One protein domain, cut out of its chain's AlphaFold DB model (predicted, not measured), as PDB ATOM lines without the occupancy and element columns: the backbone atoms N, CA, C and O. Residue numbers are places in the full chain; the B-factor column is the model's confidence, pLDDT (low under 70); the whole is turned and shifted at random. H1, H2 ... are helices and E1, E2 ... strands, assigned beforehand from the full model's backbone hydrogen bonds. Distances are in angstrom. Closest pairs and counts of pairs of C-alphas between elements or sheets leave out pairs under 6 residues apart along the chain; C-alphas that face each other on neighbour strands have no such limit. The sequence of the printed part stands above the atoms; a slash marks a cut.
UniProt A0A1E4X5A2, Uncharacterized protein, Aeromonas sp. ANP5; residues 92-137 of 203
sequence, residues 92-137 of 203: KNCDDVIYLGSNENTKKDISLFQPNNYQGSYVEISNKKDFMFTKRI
ATOM      1  N   LYS A  92      30.912 -28.455  21.645       81.12
ATOM      2  CA  LYS A  92      32.233 -27.821  21.750       81.12
ATOM      3  C   LYS A  92      33.029 -27.809  20.439       81.12
ATOM      4  O   LYS A  92      33.968 -27.039  20.320       81.12
ATOM      5  N   ASN A  93      32.656 -28.650  19.470       84.38
ATOM      6  CA  ASN A  93      33.242 -28.676  18.130       84.38
ATOM      7  C   ASN A  93      32.542 -27.695  17.169       84.38
ATOM      8  O   ASN A  93      32.802 -27.745  15.964       84.38
ATOM      9  N   CYS A  94      31.621 -26.851  17.657       87.38
ATOM     10  CA  CYS A  94      31.030 -25.794  16.842       87.38
ATOM     11  C   CYS A  94      32.089 -24.778  16.407       87.38
ATOM     12  O   CYS A  94      33.062 -24.516  17.111       87.38
ATOM     13  N   ASP A  95      31.867 -24.196  15.237       87.50
ATOM     14  CA  ASP A  95      32.767 -23.204  14.667       87.50
ATOM     15  C   ASP A  95      32.310 -21.775  14.979       87.50
ATOM     16  O   ASP A  95      33.157 -20.892  15.089       87.50
ATOM     17  N   ASP A  96      30.995 -21.565  15.137       86.31
ATOM     18  CA  ASP A  96      30.379 -20.289  15.518       86.31
ATOM     19  C   ASP A  96      29.120 -20.505  16.382       86.31
ATOM     20  O   ASP A  96      28.482 -21.565  16.340       86.31
ATOM     21  N   VAL A  97      28.731 -19.462  17.126       85.12
ATOM     22  CA  VAL A  97      27.465 -19.380  17.871       85.12
ATOM     23  C   VAL A  97      26.713 -18.117  17.458       85.12
ATOM     24  O   VAL A  97      27.262 -17.018  17.474       85.12
ATOM     25  N   ILE A  98      25.441 -18.271  17.096       85.69
ATOM     26  CA  ILE A  98      24.574 -17.199  16.600       85.69
ATOM     27  C   ILE A  98      23.471 -16.916  17.621       85.69
ATOM     28  O   ILE A  98      22.786 -17.835  18.072       85.69
ATOM     29  N   TYR A  99      23.268 -15.635  17.943       86.12
ATOM     30  CA  TYR A  99      22.103 -15.170  18.697       86.12
ATOM     31  C   TYR A  99      20.907 -14.959  17.773       86.12
ATOM     32  O   TYR A  99      20.978 -14.167  16.834       86.12
ATOM     33  N   LEU A 100      19.801 -15.623  18.076       86.62
ATOM     34  CA  LEU A 100      18.522 -15.508  17.381       86.62
ATOM     35  C   LEU A 100      17.478 -14.723  18.187       86.62
ATOM     36  O   LEU A 100      16.406 -14.426  17.665       86.62
ATOM     37  N   GLY A 101      17.765 -14.401  19.450       84.94
ATOM     38  CA  GLY A 101      16.841 -13.666  20.307       84.94
ATOM     39  C   GLY A 101      16.823 -12.160  20.036       84.94
ATOM     40  O   GLY A 101      17.605 -11.615  19.255       84.94
ATOM     41  N   SER A 102      15.915 -11.469  20.721       84.00
ATOM     42  CA  SER A 102      15.708 -10.022  20.590       84.00
ATOM     43  C   SER A 102      16.325  -9.197  21.726       84.00
ATOM     44  O   SER A 102      16.335  -7.970  21.648       84.00
ATOM     45  N   ASN A 103      16.852  -9.832  22.781       83.38
ATOM     46  CA  ASN A 103      17.411  -9.131  23.935       83.38
ATOM     47  C   ASN A 103      18.859  -8.690  23.671       83.38
ATOM     48  O   ASN A 103      19.788  -9.499  23.648       83.38
ATOM     49  N   GLU A 104      19.071  -7.383  23.515       77.56
ATOM     50  CA  GLU A 104      20.394  -6.824  23.214       77.56
ATOM     51  C   GLU A 104      21.445  -7.063  24.303       77.56
ATOM     52  O   GLU A 104      22.628  -7.186  23.985       77.56
ATOM     53  N   ASN A 105      21.046  -7.166  25.574       75.12
ATOM     54  CA  ASN A 105      21.997  -7.447  26.651       75.12
ATOM     55  C   ASN A 105      22.579  -8.857  26.492       75.12
ATOM     56  O   ASN A 105      23.791  -9.034  26.532       75.12
ATOM     57  N   THR A 106      21.727  -9.834  26.177       72.38
ATOM     58  CA  THR A 106      22.145 -11.212  25.883       72.38
ATOM     59  C   THR A 106      22.984 -11.298  24.604       72.38
ATOM     60  O   THR A 106      23.919 -12.093  24.527       72.38
ATOM     61  N   LYS A 107      22.709 -10.444  23.610       71.62
ATOM     62  CA  LYS A 107      23.512 -10.350  22.382       71.62
ATOM     63  C   LYS A 107      24.950  -9.891  22.650       71.62
ATOM     64  O   LYS A 107      25.874 -10.380  22.002       71.62
ATOM     65  N   LYS A 108      25.154  -8.964  23.592       66.38
ATOM     66  CA  LYS A 108      26.497  -8.491  23.975       66.38
ATOM     67  C   LYS A 108      27.322  -9.607  24.615       66.38
ATOM     68  O   LYS A 108      28.485  -9.760  24.249       66.38
ATOM     69  N   ASP A 109      26.704 -10.443  25.446       65.88
ATOM     70  CA  ASP A 109      27.368 -11.598  26.068       65.88
ATOM     71  C   ASP A 109      27.886 -12.612  25.027       65.88
ATOM     72  O   ASP A 109      28.905 -13.265  25.237       65.88
ATOM     73  N   ILE A 110      27.235 -12.708  23.863       67.44
ATOM     74  CA  ILE A 110      27.612 -13.629  22.772       67.44
ATOM     75  C   ILE A 110      28.837 -13.164  22.003       67.44
ATOM     76  O   ILE A 110      29.621 -13.996  21.563       67.44
ATOM     77  N   SER A 111      29.054 -11.854  21.881       61.88
ATOM     78  CA  SER A 111      30.281 -11.341  21.253       61.88
ATOM     79  C   SER A 111      31.554 -11.759  22.006       61.88
ATOM     80  O   SER A 111      32.636 -11.800  21.424       61.88
ATOM     81  N   LEU A 112      31.413 -12.120  23.286       59.19
ATOM     82  CA  LEU A 112      32.484 -12.638  24.136       59.19
ATOM     83  C   LEU A 112      32.622 -14.165  24.049       59.19
ATOM     84  O   LEU A 112      33.631 -14.715  24.491       59.19
ATOM     85  N   PHE A 113      31.632 -14.859  23.484       65.88
ATOM     86  CA  PHE A 113      31.669 -16.302  23.321       65.88
ATOM     87  C   PHE A 113      32.594 -16.674  22.160       65.88
ATOM     88  O   PHE A 113      32.273 -16.500  20.988       65.88
ATOM     89  N   GLN A 114      33.752 -17.226  22.502       65.88
ATOM     90  CA  GLN A 114      34.688 -17.829  21.561       65.88
ATOM     91  C   GLN A 114      34.689 -19.334  21.846       65.88
ATOM     92  O   GLN A 114      35.161 -19.701  22.921       65.88
ATOM     93  N   PRO A 115      34.182 -20.211  20.954       66.25
ATOM     94  CA  PRO A 115      34.056 -21.649  21.229       66.25
ATOM     95  C   PRO A 115      35.351 -22.276  21.774       66.25
ATOM     96  O   PRO A 115      35.351 -22.978  22.784       66.25
ATOM     97  N   ASN A 116      36.493 -21.902  21.195       62.62
ATOM     98  CA  ASN A 116      37.800 -22.419  21.604       62.62
ATOM     99  C   ASN A 116      38.306 -21.886  22.959       62.62
ATOM    100  O   ASN A 116      39.213 -22.477  23.534       62.62
ATOM    101  N   ASN A 117      37.725 -20.800  23.479       63.62
ATOM    102  CA  ASN A 117      38.128 -20.156  24.737       63.62
ATOM    103  C   ASN A 117      37.004 -20.128  25.785       63.62
ATOM    104  O   ASN A 117      37.173 -19.543  26.857       63.62
ATOM    105  N   TYR A 118      35.844 -20.720  25.492       66.56
ATOM    106  CA  TYR A 118      34.722 -20.717  26.413       66.56
ATOM    107  C   TYR A 118      34.958 -21.733  27.530       66.56
ATOM    108  O   TYR A 118      34.930 -22.942  27.314       66.56
ATOM    109  N   GLN A 119      35.186 -21.223  28.739       64.00
ATOM    110  CA  GLN A 119      35.394 -22.033  29.943       64.00
ATOM    111  C   GLN A 119      34.089 -22.361  30.691       64.00
ATOM    112  O   GLN A 119      34.122 -23.068  31.694       64.00
ATOM    113  N   GLY A 120      32.945 -21.837  30.241       67.25
ATOM    114  CA  GLY A 120      31.653 -22.095  30.874       67.25
ATOM    115  C   GLY A 120      30.988 -23.391  30.400       67.25
ATOM    116  O   GLY A 120      31.505 -24.142  29.571       67.25
ATOM    117  N   SER A 121      29.778 -23.643  30.898       72.00
ATOM    118  CA  SER A 121      28.997 -24.820  30.515       72.00
ATOM    119  C   SER A 121      28.297 -24.606  29.170       72.00
ATOM    120  O   SER A 121      27.424 -23.745  29.040       72.00
ATOM    121  N   TYR A 122      28.654 -25.401  28.155       74.75
ATOM    122  CA  TYR A 122      27.936 -25.435  26.870       74.75
ATOM    123  C   TYR A 122      26.454 -25.802  27.054       74.75
ATOM    124  O   TYR A 122      25.607 -25.330  26.299       74.75
ATOM    125  N   VAL A 123      26.141 -26.596  28.086       73.69
ATOM    126  CA  VAL A 123      24.783 -27.059  28.407       73.69
ATOM    127  C   VAL A 123      23.880 -25.902  28.838       73.69
ATOM    128  O   VAL A 123      22.718 -25.826  28.441       73.69
ATOM    129  N   GLU A 124      24.404 -24.971  29.635       75.62
ATOM    130  CA  GLU A 124      23.632 -23.816  30.106       75.62
ATOM    131  C   GLU A 124      23.211 -22.909  28.952       75.62
ATOM    132  O   GLU A 124      22.083 -22.418  28.922       75.62
ATOM    133  N   ILE A 125      24.103 -22.716  27.981       76.00
ATOM    134  CA  ILE A 125      23.811 -21.909  26.798       76.00
ATOM    135  C   ILE A 125      22.903 -22.672  25.840       76.00
ATOM    136  O   ILE A 125      21.947 -22.087  25.344       76.00
ATOM    137  N   SER A 126      23.124 -23.974  25.619       77.94
ATOM    138  CA  SER A 126      22.267 -24.767  24.729       77.94
ATOM    139  C   SER A 126      20.819 -24.866  25.206       77.94
ATOM    140  O   SER A 126      19.916 -25.052  24.397       77.94
ATOM    141  N   ASN A 127      20.577 -24.720  26.511       79.62
ATOM    142  CA  ASN A 127      19.225 -24.681  27.067       79.62
ATOM    143  C   ASN A 127      18.496 -23.352  26.796       79.62
ATOM    144  O   ASN A 127      17.275 -23.275  26.957       79.62
ATOM    145  N   LYS A 128      19.209 -22.303  26.368       81.38
ATOM    146  CA  LYS A 128      18.610 -21.037  25.945       81.38
ATOM    147  C   LYS A 128      18.225 -21.142  24.469       81.38
ATOM    148  O   LYS A 128      19.079 -21.271  23.600       81.38
ATOM    149  N   LYS A 129      16.926 -21.028  24.175       80.12
ATOM    150  CA  LYS A 129      16.364 -21.166  22.813       80.12
ATOM    151  C   LYS A 129      16.866 -20.124  21.809       80.12
ATOM    152  O   LYS A 129      16.718 -20.316  20.609       80.12
ATOM    153  N   ASP A 130      17.457 -19.044  22.298       87.31
ATOM    154  CA  ASP A 130      17.929 -17.935  21.478       87.31
ATOM    155  C   ASP A 130      19.319 -18.177  20.872       87.31
ATOM    156  O   ASP A 130      19.869 -17.273  20.251       87.31
ATOM    157  N   PHE A 131      19.931 -19.343  21.084       84.94
ATOM    158  CA  PHE A 131      21.299 -19.619  20.654       84.94
ATOM    159  C   PHE A 131      21.322 -20.765  19.649       84.94
ATOM    160  O   PHE A 131      20.718 -21.816  19.863       84.94
ATOM    161  N   MET A 132      22.070 -20.575  18.565       87.88
ATOM    162  CA  MET A 132      22.292 -21.584  17.537       87.88
ATOM    163  C   MET A 132      23.787 -21.842  17.373       87.88
ATOM    164  O   MET A 132      24.550 -20.926  17.084       87.88
ATOM    165  N   PHE A 133      24.196 -23.095  17.541       88.62
ATOM    166  CA  PHE A 133      25.576 -23.543  17.361       88.62
ATOM    167  C   PHE A 133      25.738 -24.065  15.934       88.62
ATOM    168  O   PHE A 133      24.977 -24.937  15.512       88.62
ATOM    169  N   THR A 134      26.707 -23.543  15.186       90.56
ATOM    170  CA  THR A 134      26.883 -23.876  13.767       90.56
ATOM    171  C   THR A 134      28.250 -24.478  13.489       90.56
ATOM    172  O   THR A 134      29.250 -24.099  14.097       90.56
ATOM    173  N   LYS A 135      28.290 -25.405  12.530       89.94
ATOM    174  CA  LYS A 135      29.515 -25.986  11.978       89.94
ATOM    175  C   LYS A 135      29.688 -25.489  10.544       89.94
ATOM    176  O   LYS A 135      28.737 -25.523   9.760       89.94
ATOM    177  N   ARG A 136      30.881 -25.012  10.204       91.00
ATOM    178  CA  ARG A 136      31.251 -24.589   8.857       91.00
ATOM    179  C   ARG A 136      31.387 -25.823   7.976       91.00
ATOM    180  O   ARG A 136      32.089 -26.776   8.302       91.00
ATOM    181  N   ILE A 137      30.703 -25.792   6.839       91.06
ATOM    182  CA  ILE A 137      30.766 -26.852   5.838       91.06
ATOM    183  C   ILE A 137      31.679 -26.392   4.707       91.06
ATOM    184  O   ILE A 137      31.474 -25.327   4.123       91.06
TER     185      ILE A 137
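This is residues 92 to 137 of the 203 residues of an uncharacterized protein of Aeromonas sp. ANP5 (UniProt A0A1E4X5A2). A small ribbon of two antiparallel strands, E1 and E2, has two short helices over one face, H1 near E1 and H2 near E2, with a loop from one helix to the other. The 46 printed residues run E1, H1, H2, E2, of mixed class, with under half in named elements. The whole is compact, radius of gyration of the C-alphas 10.2 A, spanning 26 by 24 by 18 A.

E1, residues 96 to 99, and E2, residues 131 to 134, are antiparallel at 154 degrees; N 98 and O 132 are 2.8 A apart, within hydrogen-bond range. The closest C-alphas of E1 and H1, residues 104 to 111, are those of Tyr 99 and Lys 107, 6.2 A. Those of E2 and H2, residues 122 to 126, are Phe 131 and Ile 125, 7.0 A. H1 and H2 are apart. Every O i to N i+4 pair is within hydrogen-bond range in H2, 3 of 4 in H1.

E1 begins at C-alpha 96 (30.379, -20.289, 15.518) and is 10.2 A long; H1 is 11.0 A, H2 6.1 A. E2, 9.8 A, ends at C-alpha 134 (26.883, -23.876, 13.767).

The farthest C-alphas, Asn 105 and Ile 137, are 29.8 A apart. The printed part has no cut and no long link. Residues 108 to 120 are under pLDDT 70.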